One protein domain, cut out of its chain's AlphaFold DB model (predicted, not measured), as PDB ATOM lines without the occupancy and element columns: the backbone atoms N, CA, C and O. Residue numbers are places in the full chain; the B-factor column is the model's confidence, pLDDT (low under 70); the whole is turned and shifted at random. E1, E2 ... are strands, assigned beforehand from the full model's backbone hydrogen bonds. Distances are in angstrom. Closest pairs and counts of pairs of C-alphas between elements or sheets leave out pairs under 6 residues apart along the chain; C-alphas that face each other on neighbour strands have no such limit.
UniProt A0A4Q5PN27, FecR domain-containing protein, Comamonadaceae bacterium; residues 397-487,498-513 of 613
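This is residues 397 to 487 and 498 to 513 of the 613 residues of the protein "FecR domain-containing protein" of Comamonadaceae bacterium (UniProt A0A4Q5PN27). Six long antiparallel strands make a slim, rod-like barrel, nearly closed: a single sheet curls round the long axis until its two edge strands, E4 and E5, come side by side. Its strands run lengthwise along the rod, with E4, E1 and E2 on one side facing E6 and E5 on the other, and E3 as the hinge between these two leaves. The printed part has 107 residues, with no named helix and six strands, E1 to E6 along the chain; the order across the sheet is E4, E1, E2, E3, E6, E5. The class is all strand, and the whole is loose, with a radius of gyration of the C-alphas of 16.1 A and spans of 55 by 17 by 16 A.

E1, residues 397 to 410, and E2, residues 419 to 429, form an antiparallel hairpin at 159 degrees, with N 403 and O 426 2.9 A apart. E3, residues 432 to 447, forms a hairpin with E2 at 147 degrees; N 435 and O 427 are 2.9 A apart. These three are a meander, each strand the antiparallel neighbour of the one before. E2 bends by 58 degrees at residue 422 and E3 by 64 degrees at residue 438. E4, residues 455 to 469, is apart from E3 and antiparallel to E1 at 163 degrees, with N 461 and O 404 2.9 A apart; E1 to E4 form a Greek key, a meander whose first strand is the neighbour of the fourth strand. E5, residues 474 to 487, and E6, residues 498 to 511, are antiparallel at 164 degrees, with N 481 and O 504 2.8 A apart. The pairing of E3 is staggered: residues 432 to 437 pair with E2 and residues 438 to 447 with E6, where N 440 and O 505 are 2.9 A apart. The sheet is a folded sheet, bent back on itself into two leaves; the closest C-alphas of E2 and E6, those of Cys 425 and Cys 506, are 5.9 A apart. The closest C-alphas of the edge strands E4 and E5, those of Gly 461 and Ala 483, are 3.9 A apart.

E1 begins at C-alpha 397 (-5.936, -28.165, 43.881) and is 40.2 A long. E2 measures 30.2 A and E3 38.1 A. E4 is 43.5 A long and ends at C-alpha 469 (0.451, -28.776, 45.471). E5 measures 39.9 A; E6 measures 40.0 A and ends at C-alpha 511 (4.028, -20.247, 47.318).

The two C-alphas farthest apart, those of Thr 451 and Pro 471, are 55.0 A apart. Residues 488 to 497 are not printed, and C-alphas 487 and 498 are 5.3 A apart across this cut. Of the links printed whole, E2 to E3 and E4 to E5 are tight, and E1 to E2 and E3 to E4 are short. The mean pLDDT of the printed part is 80.3; residues 412 to 417, 430 to 431, 433, 448 to 453 and 513 are under 70.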
ATOM      1  N   ALA A 397      -5.826 -28.407  45.316       75.19
ATOM      2  CA  ALA A 397      -5.936 -28.165  43.881       75.19
ATOM      3  C   ALA A 397      -7.019 -27.122  43.584       75.19
ATOM      4  O   ALA A 397      -8.017 -27.029  44.299       75.19
ATOM      5  N   GLY A 398      -6.819 -26.330  42.535       82.81
ATOM      6  CA  GLY A 398      -7.751 -25.279  42.139       82.81
ATOM      7  C   GLY A 398      -7.351 -24.612  40.831       82.81
ATOM      8  O   GLY A 398      -6.465 -25.085  40.121       82.81
ATOM      9  N   ALA A 399      -8.008 -23.498  40.515       84.19
ATOM     10  CA  ALA A 399      -7.660 -22.662  39.377       84.19
ATOM     11  C   ALA A 399      -7.569 -21.199  39.811       84.19
ATOM     12  O   ALA A 399      -8.429 -20.696  40.532       84.19
ATOM     13  N   ALA A 400      -6.512 -20.523  39.378       85.75
ATOM     14  CA  ALA A 400      -6.296 -19.103  39.598       85.75
ATOM     15  C   ALA A 400      -6.847 -18.312  38.418       85.75
ATOM     16  O   ALA A 400      -6.642 -18.710  37.271       85.75
ATOM     17  N   LEU A 401      -7.503 -17.185  38.686       88.25
ATOM     18  CA  LEU A 401      -7.913 -16.265  37.630       88.25
ATOM     19  C   LEU A 401      -6.683 -15.514  37.129       88.25
ATOM     20  O   LEU A 401      -5.918 -14.970  37.924       88.25
ATOM     21  N   VAL A 402      -6.504 -15.483  35.815       90.38
ATOM     22  CA  VAL A 402      -5.398 -14.790  35.156       90.38
ATOM     23  C   VAL A 402      -5.984 -13.671  34.322       90.38
ATOM     24  O   VAL A 402      -6.822 -13.924  33.463       90.38
ATOM     25  N   SER A 403      -5.544 -12.441  34.549       89.62
ATOM     26  CA  SER A 403      -5.800 -11.337  33.625       89.62
ATOM     27  C   SER A 403      -4.507 -10.974  32.913       89.62
ATOM     28  O   SER A 403      -3.462 -10.833  33.549       89.62
ATOM     29  N   ALA A 404      -4.577 -10.866  31.591       89.38
ATOM     30  CA  ALA A 404      -3.456 -10.499  30.745       89.38
ATOM     31  C   ALA A 404      -3.780  -9.190  30.031       89.38
ATOM     32  O   ALA A 404      -4.804  -9.092  29.356       89.38
ATOM     33  N   ASN A 405      -2.901  -8.203  30.170       89.44
ATOM     34  CA  ASN A 405      -3.033  -6.892  29.543       89.44
ATOM     35  C   ASN A 405      -1.784  -6.601  28.724       89.44
ATOM     36  O   ASN A 405      -0.668  -6.846  29.185       89.44
ATOM     37  N   ALA A 406      -1.958  -6.051  27.530       87.75
ATOM     38  CA  ALA A 406      -0.853  -5.612  26.693       87.75
ATOM     39  C   ALA A 406      -1.263  -4.421  25.826       87.75
ATOM     40  O   ALA A 406      -2.441  -4.074  25.730       87.75
ATOM     41  N   THR A 407      -0.287  -3.811  25.160       86.88
ATOM     42  CA  THR A 407      -0.544  -2.775  24.157       86.88
ATOM     43  C   THR A 407      -0.347  -3.360  22.766       86.88
ATOM     44  O   THR A 407       0.747  -3.826  22.424       86.88
ATOM     45  N   ALA A 408      -1.415  -3.348  21.970       84.06
ATOM     46  CA  ALA A 408      -1.368  -3.676  20.555       84.06
ATOM     47  C   ALA A 408      -0.781  -2.497  19.782       84.06
ATOM     48  O   ALA A 408      -1.278  -1.379  19.909       84.06
ATOM     49  N   ASN A 409       0.245  -2.755  18.970       83.50
ATOM     50  CA  ASN A 409       0.859  -1.759  18.100       83.50
ATOM     51  C   ASN A 409       0.608  -2.114  16.635       83.50
ATOM     52  O   ASN A 409       1.026  -3.169  16.142       83.50
ATOM     53  N   VAL A 410      -0.046  -1.189  15.941       78.56
ATOM     54  CA  VAL A 410      -0.399  -1.267  14.526       78.56
ATOM     55  C   VAL A 410       0.483  -0.263  13.771       78.56
ATOM     56  O   VAL A 410       0.306   0.945  13.951       78.56
ATOM     57  N   PRO A 411       1.464  -0.716  12.963       72.00
ATOM     58  CA  PRO A 411       2.301   0.181  12.168       72.00
ATOM     59  C   PRO A 411       1.512   0.824  11.016       72.00
ATOM     60  O   PRO A 411       0.511   0.286  10.562       72.00
ATOM     61  N   ALA A 412       1.989   1.968  10.515       65.81
ATOM     62  CA  ALA A 412       1.312   2.748   9.472       65.81
ATOM     63  C   ALA A 412       1.465   2.193   8.031       65.81
ATOM     64  O   ALA A 412       0.951   2.791   7.087       65.81
ATOM     65  N   SER A 413       2.221   1.104   7.823       61.88
ATOM     66  CA  SER A 413       2.613   0.630   6.484       61.88
ATOM     67  C   SER A 413       1.866  -0.628   6.036       61.88
ATOM     68  O   SER A 413       1.516  -1.489   6.836       61.88
ATOM     69  N   THR A 414       1.688  -0.775   4.719       56.91
ATOM     70  CA  THR A 414       0.980  -1.890   4.062       56.91
ATOM     71  C   THR A 414       1.683  -3.252   4.153       56.91
ATOM     72  O   THR A 414       1.163  -4.231   3.626       56.91
ATOM     73  N   SER A 415       2.847  -3.346   4.805       59.25
ATOM     74  CA  SER A 415       3.641  -4.582   4.894       59.25
ATOM     75  C   SER A 415       4.205  -4.883   6.290       59.25
ATOM     76  O   SER A 415       5.044  -5.773   6.423       59.25
ATOM     77  N   GLY A 416       3.802  -4.147   7.331       62.03
ATOM     78  CA  GLY A 416       4.272  -4.372   8.702       62.03
ATOM     79  C   GLY A 416       3.428  -5.407   9.451       62.03
ATOM     80  O   GLY A 416       2.203  -5.309   9.471       62.03
ATOM     81  N   SER A 417       4.061  -6.381  10.111       69.06
ATOM     82  CA  SER A 417       3.367  -7.271  11.048       69.06
ATOM     83  C   SER A 417       2.992  -6.513  12.327       69.06
ATOM     84  O   SER A 417       3.782  -5.736  12.866       69.06
ATOM     85  N   CYS A 418       1.771  -6.724  12.824       75.12
ATOM     86  CA  CYS A 418       1.357  -6.187  14.121       75.12
ATOM     87  C   CYS A 418       2.254  -6.752  15.224       75.12
ATOM     88  O   CYS A 418       2.700  -7.899  15.143       75.12
ATOM     89  N   THR A 419       2.493  -5.968  16.271       83.25
ATOM     90  CA  THR A 419       3.294  -6.412  17.417       83.25
ATOM     91  C   THR A 419       2.551  -6.161  18.718       83.25
ATOM     92  O   THR A 419       1.704  -5.273  18.818       83.25
ATOM     93  N   VAL A 420       2.861  -6.975  19.720       83.25
ATOM     94  CA  VAL A 420       2.395  -6.780  21.092       83.25
ATOM     95  C   VAL A 420       3.572  -6.252  21.889       83.25
ATOM     96  O   VAL A 420       4.648  -6.846  21.869       83.25
ATOM     97  N   SER A 421       3.372  -5.144  22.593       83.31
ATOM     98  CA  SER A 421       4.373  -4.578  23.497       83.31
ATOM     99  C   SER A 421       3.822  -4.479  24.914       83.31
ATOM    100  O   SER A 421       2.609  -4.391  25.115       83.31
ATOM    101  N   ALA A 422       4.730  -4.524  25.893       82.69
ATOM    102  CA  ALA A 422       4.415  -4.457  27.318       82.69
ATOM    103  C   ALA A 422       3.324  -5.452  27.790       82.69
ATOM    104  O   ALA A 422       2.375  -5.032  28.456       82.69
ATOM    105  N   PRO A 423       3.405  -6.759  27.454       86.00
ATOM    106  CA  PRO A 423       2.491  -7.730  28.038       86.00
ATOM    107  C   PRO A 423       2.727  -7.826  29.550       86.00
ATOM    108  O   PRO A 423       3.861  -7.820  30.025       86.00
ATOM    109  N   SER A 424       1.642  -7.937  30.305       89.38
ATOM    110  CA  SER A 424       1.638  -8.118  31.752       89.38
ATOM    111  C   SER A 424       0.553  -9.117  32.131       89.38
ATOM    112  O   SER A 424      -0.498  -9.164  31.490       89.38
ATOM    113  N   CYS A 425       0.809  -9.917  33.163       90.12
ATOM    114  CA  CYS A 425      -0.168 -10.866  33.682       90.12
ATOM    115  C   CYS A 425      -0.323 -10.679  35.185       90.12
ATOM    116  O   CYS A 425       0.674 -10.554  35.897       90.12
ATOM    117  N   SER A 426      -1.558 -10.712  35.672       89.38
ATOM    118  CA  SER A 426      -1.844 -10.809  37.099       89.38
ATOM    119  C   SER A 426      -2.666 -12.057  37.392       89.38
ATOM    120  O   SER A 426      -3.652 -12.348  36.713       89.38
ATOM    121  N   PHE A 427      -2.219 -12.811  38.389       87.62
ATOM    122  CA  PHE A 427      -2.850 -14.030  38.876       87.62
ATOM    123  C   PHE A 427      -3.527 -13.721  40.206       87.62
ATOM    124  O   PHE A 427      -2.893 -13.127  41.075       87.62
ATOM    125  N   ASN A 428      -4.784 -14.123  40.387       83.44
ATOM    126  CA  ASN A 428      -5.530 -13.905  41.624       83.44
ATOM    127  C   ASN A 428      -6.265 -15.179  42.071       83.44
ATOM    128  O   ASN A 428      -6.924 -15.843  41.265       83.44
ATOM    129  N   SER A 429      -6.163 -15.513  43.359       80.88
ATOM    130  CA  SER A 429      -6.855 -16.634  43.995       80.88
ATOM    131  C   SER A 429      -7.111 -16.332  45.478       80.88
ATOM    132  O   SER A 429      -6.324 -15.649  46.115       80.88
ATOM    133  N   PRO A 430      -8.156 -16.874  46.117       69.62
ATOM    134  CA  PRO A 430      -8.253 -16.833  47.577       69.62
ATOM    135  C   PRO A 430      -7.083 -17.554  48.275       69.62
ATOM    136  O   PRO A 430      -6.753 -17.235  49.413       69.62
ATOM    137  N   ALA A 431      -6.452 -18.528  47.603       66.81
ATOM    138  CA  ALA A 431      -5.358 -19.335  48.152       66.81
ATOM    139  C   ALA A 431      -3.978 -18.646  48.106       66.81
ATOM    140  O   ALA A 431      -3.023 -19.151  48.695       66.81
ATOM    141  N   PHE A 432      -3.851 -17.524  47.395       72.94
ATOM    142  CA  PHE A 432      -2.645 -16.695  47.329       72.94
ATOM    143  C   PHE A 432      -3.003 -15.317  46.769       72.94
ATOM    144  O   PHE A 432      -3.796 -15.224  45.842       72.94
ATOM    145  N   GLY A 433      -2.414 -14.243  47.302       68.56
ATOM    146  CA  GLY A 433      -2.739 -12.873  46.883       68.56
ATOM    147  C   GLY A 433      -2.526 -12.598  45.387       68.56
ATOM    148  O   GLY A 433      -2.008 -13.429  44.644       68.56
ATOM    149  N   THR A 434      -2.908 -11.405  44.930       78.12
ATOM    150  CA  THR A 434      -2.664 -11.008  43.538       78.12
ATOM    151  C   THR A 434      -1.160 -10.917  43.269       78.12
ATOM    152  O   THR A 434      -0.467 -10.125  43.904       78.12
ATOM    153  N   VAL A 435      -0.649 -11.718  42.333       81.88
ATOM    154  CA  VAL A 435       0.777 -11.755  41.968       81.88
ATOM    155  C   VAL A 435       0.942 -11.416  40.492       81.88
ATOM    156  O   VAL A 435       0.170 -11.874  39.648       81.88
ATOM    157  N   VAL A 436       1.961 -10.618  40.173       82.75
ATOM    158  CA  VAL A 436       2.329 -10.288  38.791       82.75
ATOM    159  C   VAL A 436       3.281 -11.357  38.256       82.75
ATOM    160  O   VAL A 436       4.312 -11.632  38.868       82.75
ATOM    161  N   GLY A 437       2.919 -11.974  37.134       82.50
ATOM    162  CA  GLY A 437       3.721 -13.001  36.468       82.50
ATOM    163  C   GLY A 437       4.543 -12.460  35.304       82.50
ATOM    164  O   GLY A 437       4.348 -11.333  34.844       82.50
ATOM    165  N   THR A 438       5.439 -13.295  34.787       84.81
ATOM    166  CA  THR A 438       6.091 -13.039  33.505       84.81
ATOM    167  C   THR A 438       5.100 -13.284  32.372       84.81
ATOM    168  O   THR A 438       4.279 -14.202  32.417       84.81
ATOM    169  N   ALA A 439       5.156 -12.425  31.358       86.25
ATOM    170  CA  ALA A 439       4.221 -12.435  30.246       86.25
ATOM    171  C   ALA A 439       4.979 -12.348  28.923       86.25
ATOM    172  O   ALA A 439       5.907 -11.551  28.777       86.25
ATOM    173  N   SER A 440       4.560 -13.140  27.942       84.94
ATOM    174  CA  SER A 440       5.049 -13.051  26.566       84.94
ATOM    175  C   SER A 440       3.872 -13.150  25.606       84.94
ATOM    176  O   SER A 440       2.995 -13.990  25.778       84.94
ATOM    177  N   GLY A 441       3.807 -12.245  24.631       81.00
ATOM    178  CA  GLY A 441       2.698 -12.163  23.685       81.00
ATOM    179  C   GLY A 441       3.138 -12.537  22.278       81.00
ATOM    180  O   GLY A 441       4.180 -12.082  21.815       81.00
ATOM    181  N   SER A 442       2.317 -13.319  21.587       83.75
ATOM    182  CA  SER A 442       2.439 -13.560  20.147       83.75
ATOM    183  C   SER A 442       1.137 -13.187  19.447       83.75
ATOM    184  O   SER A 442       0.045 -13.343  19.997       83.75
ATOM    185  N   VAL A 443       1.245 -12.651  18.236       78.62
ATOM    186  CA  VAL A 443       0.081 -12.223  17.456       78.62
ATOM    187  C   VAL A 443      -0.532 -13.425  16.766       78.62
ATOM    188  O   VAL A 443       0.167 -14.161  16.075       78.62
ATOM    189  N   THR A 444      -1.836 -13.619  16.941       79.88
ATOM    190  CA  THR A 444      -2.556 -14.755  16.347       79.88
ATOM    191  C   THR A 444      -3.397 -14.310  15.164       79.88
ATOM    192  O   THR A 444      -3.427 -14.984  14.138       79.88
ATOM    193  N   SER A 445      -4.028 -13.143  15.268       77.94
ATOM    194  CA  SER A 445      -4.686 -12.492  14.143       77.94
ATOM    195  C   SER A 445      -4.647 -10.979  14.309       77.94
ATOM    196  O   SER A 445      -4.742 -10.431  15.410       77.94
ATOM    197  N   CYS A 446      -4.478 -10.288  13.191       71.75
ATOM    198  CA  CYS A 446      -4.535  -8.841  13.137       71.75
ATOM    199  C   CYS A 446      -5.192  -8.453  11.822       71.75
ATOM    200  O   CYS A 446      -4.741  -8.879  10.758       71.75
ATOM    201  N   THR A 447      -6.257  -7.666  11.894       70.44
ATOM    202  CA  THR A 447      -6.941  -7.166  10.704       70.44
ATOM    203  C   THR A 447      -6.711  -5.668  10.634       70.44
ATOM    204  O   THR A 447      -7.084  -4.932  11.548       70.44
ATOM    205  N   GLN A 448      -6.064  -5.226   9.557       66.62
ATOM    206  CA  GLN A 448      -5.836  -3.814   9.275       66.62
ATOM    207  C   GLN A 448      -6.519  -3.426   7.958       66.62
ATOM    208  O   GLN A 448      -6.490  -4.216   7.012       66.62
ATOM    209  N   PRO A 449      -7.097  -2.220   7.850       60.78
ATOM    210  CA  PRO A 449      -7.447  -1.638   6.561       60.78
ATOM    211  C   PRO A 449      -6.190  -1.170   5.811       60.78
ATOM    212  O   PRO A 449      -5.190  -0.794   6.421       60.78
ATOM    213  N   VAL A 450      -6.249  -1.167   4.477       57.28
ATOM    214  CA  VAL A 450      -5.142  -0.726   3.614       57.28
ATOM    215  C   VAL A 450      -4.922   0.785   3.791       57.28
ATOM    216  O   VAL A 450      -5.837   1.567   3.552       57.28
ATOM    217  N   THR A 451      -3.701   1.169   4.189       59.50
ATOM    218  CA  THR A 451      -3.205   2.537   4.472       59.50
ATOM    219  C   THR A 451      -3.950   3.308   5.573       59.50
ATOM    220  O   THR A 451      -5.064   3.783   5.387       59.50
ATOM    221  N   GLY A 452      -3.291   3.506   6.720       62.03
ATOM    222  CA  GLY A 452      -3.784   4.331   7.829       62.03
ATOM    223  C   GLY A 452      -2.659   4.733   8.795       62.03
ATOM    224  O   GLY A 452      -1.559   4.188   8.702       62.03
ATOM    225  N   PRO A 453      -2.887   5.700   9.702       63.06
ATOM    226  CA  PRO A 453      -1.879   6.138  10.667       63.06
ATOM    227  C   PRO A 453      -1.545   5.033  11.682       63.06
ATOM    228  O   PRO A 453      -2.399   4.213  12.021       63.06
ATOM    229  N   SER A 454      -0.311   5.025  12.200       70.56
ATOM    230  CA  SER A 454       0.075   4.095  13.266       70.56
ATOM    231  C   SER A 454      -0.775   4.346  14.505       70.56
ATOM    232  O   SER A 454      -0.908   5.494  14.934       70.56
ATOM    233  N   SER A 455      -1.307   3.286  15.102       75.44
ATOM    234  CA  SER A 455      -2.101   3.383  16.324       75.44
ATOM    235  C   SER A 455      -1.649   2.355  17.348       75.44
ATOM    236  O   SER A 455      -1.204   1.255  17.010       75.44
ATOM    237  N   SER A 456      -1.755   2.733  18.616       81.12
ATOM    238  CA  SER A 456      -1.620   1.821  19.738       81.12
ATOM    239  C   SER A 456      -2.897   1.850  20.562       81.12
ATOM    240  O   SER A 456      -3.518   2.901  20.742       81.12
ATOM    241  N   PHE A 457      -3.338   0.683  21.016       84.19
ATOM    242  CA  PHE A 457      -4.523   0.563  21.860       84.19
ATOM    243  C   PHE A 457      -4.384  -0.615  22.830       84.19
ATOM    244  O   PHE A 457      -3.653  -1.572  22.545       84.19
ATOM    245  N   PRO A 458      -5.042  -0.554  24.000       86.88
ATOM    246  CA  PRO A 458      -4.969  -1.630  24.973       86.88
ATOM    247  C   PRO A 458      -5.725  -2.862  24.470       86.88
ATOM    248  O   PRO A 458      -6.831  -2.763  23.936       86.88
ATOM    249  N   ILE A 459      -5.133  -4.031  24.688       85.69
ATOM    250  CA  ILE A 459      -5.806  -5.323  24.572       85.69
ATOM    251  C   ILE A 459      -5.782  -6.004  25.936       85.69
ATOM    252  O   ILE A 459      -4.790  -5.936  26.666       85.69
ATOM    253  N   SER A 460      -6.875  -6.676  26.270       90.44
ATOM    254  CA  SER A 460      -7.003  -7.397  27.533       90.44
ATOM    255  C   SER A 460      -7.675  -8.741  27.313       90.44
ATOM    256  O   SER A 460      -8.488  -8.905  26.400       90.44
ATOM    257  N   GLY A 461      -7.348  -9.706  28.157       89.06
ATOM    258  CA  GLY A 461      -7.989 -11.009  28.183       89.06
ATOM    259  C   GLY A 461      -7.993 -11.583  29.588       89.06
ATOM    260  O   GLY A 461      -7.195 -11.197  30.445       89.06
ATOM    261  N   THR A 462      -8.887 -12.535  29.817       91.06
ATOM    262  CA  THR A 462      -8.954 -13.299  31.063       91.06
ATOM    263  C   THR A 462      -8.873 -14.785  30.763       91.06
ATOM    264  O   THR A 462      -9.435 -15.253  29.775       91.06
ATOM    265  N   GLY A 463      -8.204 -15.532  31.628       89.00
ATOM    266  CA  GLY A 463      -8.122 -16.983  31.571       89.00
ATOM    267  C   GLY A 463      -7.993 -17.580  32.965       89.00
ATOM    268  O   GLY A 463      -8.177 -16.899  33.976       89.00
ATOM    269  N   SER A 464      -7.661 -18.863  33.018       89.12
ATOM    270  CA  SER A 464      -7.464 -19.589  34.269       89.12
ATOM    271  C   SER A 464      -6.206 -20.446  34.212       89.12
ATOM    272  O   SER A 464      -5.978 -21.121  33.209       89.12
ATOM    273  N   ALA A 465      -5.430 -20.465  35.293       89.88
ATOM    274  CA  ALA A 465      -4.284 -21.355  35.463       89.88
ATOM    275  C   ALA A 465      -4.612 -22.420  36.522       89.88
ATOM    276  O   ALA A 465      -4.821 -22.053  37.682       89.88
ATOM    277  N   PRO A 466      -4.680 -23.716  36.170       88.12
ATOM    278  CA  PRO A 466      -4.843 -24.766  37.166       88.12
ATOM    279  C   PRO A 466      -3.579 -24.898  38.024       88.12
ATOM    280  O   PRO A 466      -2.468 -24.640  37.562       88.12
ATOM    281  N   TYR A 467      -3.749 -25.331  39.269       85.88
ATOM    282  CA  TYR A 467      -2.649 -25.633  40.178       85.88
ATOM    283  C   TYR A 467      -2.977 -26.815  41.084       85.88
ATOM    284  O   TYR A 467      -4.137 -27.061  41.417       85.88
ATOM    285  N   SER A 468      -1.935 -27.519  41.520       81.75
ATOM    286  CA  SER A 468      -2.009 -28.546  42.556       81.75
ATOM    287  C   SER A 468      -0.698 -28.594  43.329       81.75
ATOM    288  O   SER A 468       0.366 -28.605  42.711       81.75
ATOM    289  N   GLY A 469      -0.754 -28.657  44.655       76.31
ATOM    290  CA  GLY A 469       0.451 -28.776  45.471       76.31
ATOM    291  C   GLY A 469       0.169 -28.853  46.962       76.31
ATOM    292  O   GLY A 469      -0.956 -28.654  47.421       76.31
ATOM    293  N   THR A 470       1.210 -29.158  47.727       73.81
ATOM    294  CA  THR A 470       1.175 -29.137  49.188       73.81
ATOM    295  C   THR A 470       1.267 -27.700  49.712       73.81
ATOM    296  O   THR A 470       2.057 -26.910  49.182       73.81
ATOM    297  N   PRO A 471       0.491 -27.328  50.747       70.88
ATOM    298  CA  PRO A 471       0.594 -26.006  51.360       70.88
ATOM    299  C   PRO A 471       2.032 -25.704  51.821       70.88
ATOM    300  O   PRO A 471       2.707 -26.571  52.371       70.88
ATOM    301  N   GLY A 472       2.521 -24.486  51.570       70.00
ATOM    302  CA  GLY A 472       3.907 -24.083  51.849       70.00
ATOM    303  C   GLY A 472       4.932 -24.445  50.763       70.00
ATOM    304  O   GLY A 472       6.063 -23.969  50.825       70.00
ATOM    305  N   SER A 473       4.565 -25.234  49.747       77.19
ATOM    306  CA  SER A 473       5.438 -25.524  48.601       77.19
ATOM    307  C   SER A 473       5.266 -24.495  47.469       77.19
ATOM    308  O   SER A 473       4.160 -23.981  47.265       77.19
ATOM    309  N   PRO A 474       6.337 -24.174  46.714       82.06
ATOM    310  CA  PRO A 474       6.230 -23.350  45.515       82.06
ATOM    311  C   PRO A 474       5.530 -24.126  44.393       82.06
ATOM    312  O   PRO A 474       5.837 -25.291  44.146       82.06
ATOM    313  N   VAL A 475       4.606 -23.468  43.695       84.94
ATOM    314  CA  VAL A 475       3.889 -24.002  42.534       84.94
ATOM    315  C   VAL A 475       3.982 -23.003  41.384       84.94
ATOM    316  O   VAL A 475       3.790 -21.800  41.569       84.94
ATOM    317  N   THR A 476       4.278 -23.506  40.187       89.06
ATOM    318  CA  THR A 476       4.329 -22.704  38.962       89.06
ATOM    319  C   THR A 476       2.973 -22.740  38.265       89.06
ATOM    320  O   THR A 476       2.476 -23.807  37.910       89.06
ATOM    321  N   LEU A 477       2.380 -21.568  38.066       88.25
ATOM    322  CA  LEU A 477       1.144 -21.346  37.328       88.25
ATOM    323  C   LEU A 477       1.483 -20.987  35.889       88.25
ATOM    324  O   LEU A 477       2.265 -20.063  35.669       88.25
ATOM    325  N   THR A 478       0.836 -21.645  34.931       88.62
ATOM    326  CA  THR A 478       0.973 -21.323  33.506       88.62
ATOM    327  C   THR A 478      -0.411 -21.226  32.877       88.62
ATOM    328  O   THR A 478      -1.228 -22.134  33.029       88.62
ATOM    329  N   ALA A 479      -0.680 -20.137  32.160       89.62
ATOM    330  CA  ALA A 479      -1.898 -19.964  31.376       89.62
ATOM    331  C   ALA A 479      -1.597 -19.269  30.050       89.62
ATOM    332  O   ALA A 479      -0.824 -18.316  30.002       89.62
ATOM    333  N   ASN A 480      -2.272 -19.706  28.990       90.25
ATOM    334  CA  ASN A 480      -2.309 -18.990  27.720       90.25
ATOM    335  C   ASN A 480      -3.630 -18.224  27.645       90.25
ATOM    336  O   ASN A 480      -4.700 -18.830  27.650       90.25
ATOM    337  N   VAL A 481      -3.550 -16.897  27.608       87.62
ATOM    338  CA  VAL A 481      -4.709 -16.004  27.593       87.62
ATOM    339  C   VAL A 481      -4.839 -15.373  26.216       87.62
ATOM    340  O   VAL A 481      -3.902 -14.754  25.714       87.62
ATOM    341  N   VAL A 482      -6.019 -15.505  25.616       89.31
ATOM    342  CA  VAL A 482      -6.357 -14.816  24.370       89.31
ATOM    343  C   VAL A 482      -6.823 -13.404  24.727       89.31
ATOM    344  O   VAL A 482      -7.916 -13.223  25.260       89.31
ATOM    345  N   ALA A 483      -5.979 -12.406  24.481       85.94
ATOM    346  CA  ALA A 483      -6.311 -11.000  24.673       85.94
ATOM    347  C   ALA A 483      -6.798 -10.398  23.358       85.94
ATOM    348  O   ALA A 483      -6.210 -10.636  22.301       85.94
ATOM    349  N   SER A 484      -7.856  -9.597  23.425       86.81
ATOM    350  CA  SER A 484      -8.382  -8.899  22.257       86.81
ATOM    351  C   SER A 484      -8.719  -7.456  22.592       86.81
ATOM    352  O   SER A 484      -8.895  -7.082  23.752       86.81
ATOM    353  N   GLY A 485      -8.770  -6.631  21.561       82.31
ATOM    354  CA  GLY A 485      -9.225  -5.258  21.666       82.31
ATOM    355  C   GLY A 485      -9.457  -4.681  20.285       82.31
ATOM    356  O   GLY A 485      -9.012  -5.232  19.269       82.31
ATOM    357  N   SER A 486     -10.177  -3.571  20.258       80.81
ATOM    358  CA  SER A 486     -10.387  -2.815  19.037       80.81
ATOM    359  C   SER A 486     -10.350  -1.325  19.312       80.81
ATOM    360  O   SER A 486     -10.606  -0.886  20.433       80.81
ATOM    361  N   ASN A 487     -10.013  -0.554  18.287       77.75
ATOM    362  CA  ASN A 487     -10.027   0.898  18.354       77.75
ATOM    363  C   ASN A 487     -10.629   1.475  17.071       77.75
ATOM    364  O   ASN A 487     -10.338   0.998  15.971       77.75
ATOM    365  N   TYR A 498      -9.847  -1.072  13.880       72.69
ATOM    366  CA  TYR A 498      -8.729  -1.991  14.075       72.69
ATOM    367  C   TYR A 498      -9.150  -3.041  15.087       72.69
ATOM    368  O   TYR A 498      -9.633  -2.675  16.154       72.69
ATOM    369  N   SER A 499      -8.952  -4.320  14.786       75.62
ATOM    370  CA  SER A 499      -9.158  -5.408  15.745       75.62
ATOM    371  C   SER A 499      -7.947  -6.322  15.758       75.62
ATOM    372  O   SER A 499      -7.439  -6.714  14.702       75.62
ATOM    373  N   MET A 500      -7.497  -6.681  16.954       80.69
ATOM    374  CA  MET A 500      -6.335  -7.539  17.136       80.69
ATOM    375  C   MET A 500      -6.603  -8.575  18.216       80.69
ATOM    376  O   MET A 500      -7.185  -8.255  19.254       80.69
ATOM    377  N   THR A 501      -6.117  -9.792  17.972       82.81
ATOM    378  CA  THR A 501      -6.138 -10.889  18.934       82.81
ATOM    379  C   THR A 501      -4.726 -11.437  19.113       82.81
ATOM    380  O   THR A 501      -4.038 -11.784  18.146       82.81
ATOM    381  N   ALA A 502      -4.287 -11.522  20.365       84.50
ATOM    382  CA  ALA A 502      -2.975 -12.022  20.737       84.50
ATOM    383  C   ALA A 502      -3.085 -13.147  21.764       84.50
ATOM    384  O   ALA A 502      -3.862 -13.063  22.715       84.50
ATOM    385  N   ASN A 503      -2.243 -14.162  21.604       88.69
ATOM    386  CA  ASN A 503      -2.050 -15.205  22.599       88.69
ATOM    387  C   ASN A 503      -0.915 -14.777  23.530       88.69
ATOM    388  O   ASN A 503       0.243 -14.694  23.108       88.69
ATOM    389  N   ILE A 504      -1.255 -14.490  24.784       86.81
ATOM    390  CA  ILE A 504      -0.311 -14.107  25.832       86.81
ATOM    391  C   ILE A 504      -0.073 -15.315  26.738       86.81
ATOM    392  O   ILE A 504      -0.975 -15.754  27.449       86.81
ATOM    393  N   ALA A 505       1.143 -15.853  26.709       89.44
ATOM    394  CA  ALA A 505       1.600 -16.866  27.648       89.44
ATOM    395  C   ALA A 505       2.025 -16.184  28.954       89.44
ATOM    396  O   ALA A 505       2.955 -15.372  28.975       89.44
ATOM    397  N   CYS A 506       1.319 -16.515  30.028       89.44
ATOM    398  CA  CYS A 506       1.519 -16.012  31.376       89.44
ATOM    399  C   CYS A 506       2.087 -17.121  32.260       89.44
ATOM    400  O   CYS A 506       1.470 -18.185  32.368       89.44
ATOM    401  N   THR A 507       3.182 -16.841  32.967       88.62
ATOM    402  CA  THR A 507       3.762 -17.766  33.948       88.62
ATOM    403  C   THR A 507       4.077 -17.042  35.256       88.62
ATOM    404  O   THR A 507       4.602 -15.932  35.249       88.62
ATOM    405  N   ALA A 508       3.780 -17.652  36.400       89.88
ATOM    406  CA  ALA A 508       4.159 -17.127  37.713       89.88
ATOM    407  C   ALA A 508       4.491 -18.264  38.681       89.88
ATOM    408  O   ALA A 508       3.828 -19.295  38.665       89.88
ATOM    409  N   THR A 509       5.470 -18.064  39.561       87.62
ATOM    410  CA  THR A 509       5.723 -18.984  40.679       87.62
ATOM    411  C   THR A 509       5.145 -18.380  41.947       87.62
ATOM    412  O   THR A 509       5.509 -17.266  42.322       87.62
ATOM    413  N   VAL A 510       4.251 -19.109  42.611       83.44
ATOM    414  CA  VAL A 510       3.633 -18.694  43.875       83.44
ATOM    415  C   VAL A 510       3.881 -19.748  44.941       83.44
ATOM    416  O   VAL A 510       3.880 -20.944  44.661       83.44
ATOM    417  N   THR A 511       4.077 -19.324  46.184       80.06
ATOM    418  CA  THR A 511       4.028 -20.247  47.318       80.06
ATOM    419  C   THR A 511       2.573 -20.400  47.717       80.06
ATOM    420  O   THR A 511       1.918 -19.400  48.016       80.06
ATOM    421  N   LEU A 512       2.059 -21.633  47.712       70.44
ATOM    422  CA  LEU A 512       0.720 -21.881  48.234       70.44
ATOM    423  C   LEU A 512       0.703 -21.422  49.684       70.44
ATOM    424  O   LEU A 512       1.493 -21.931  50.489       70.44
ATOM    425  N   ALA A 513      -0.168 -20.459  50.007       63.88
ATOM    426  CA  ALA A 513      -0.339 -20.070  51.392       63.88
ATOM    427  C   ALA A 513      -0.617 -21.356  52.181       63.88
ATOM    428  O   ALA A 513      -1.387 -22.198  51.695       63.88
TER     429      ALA A 513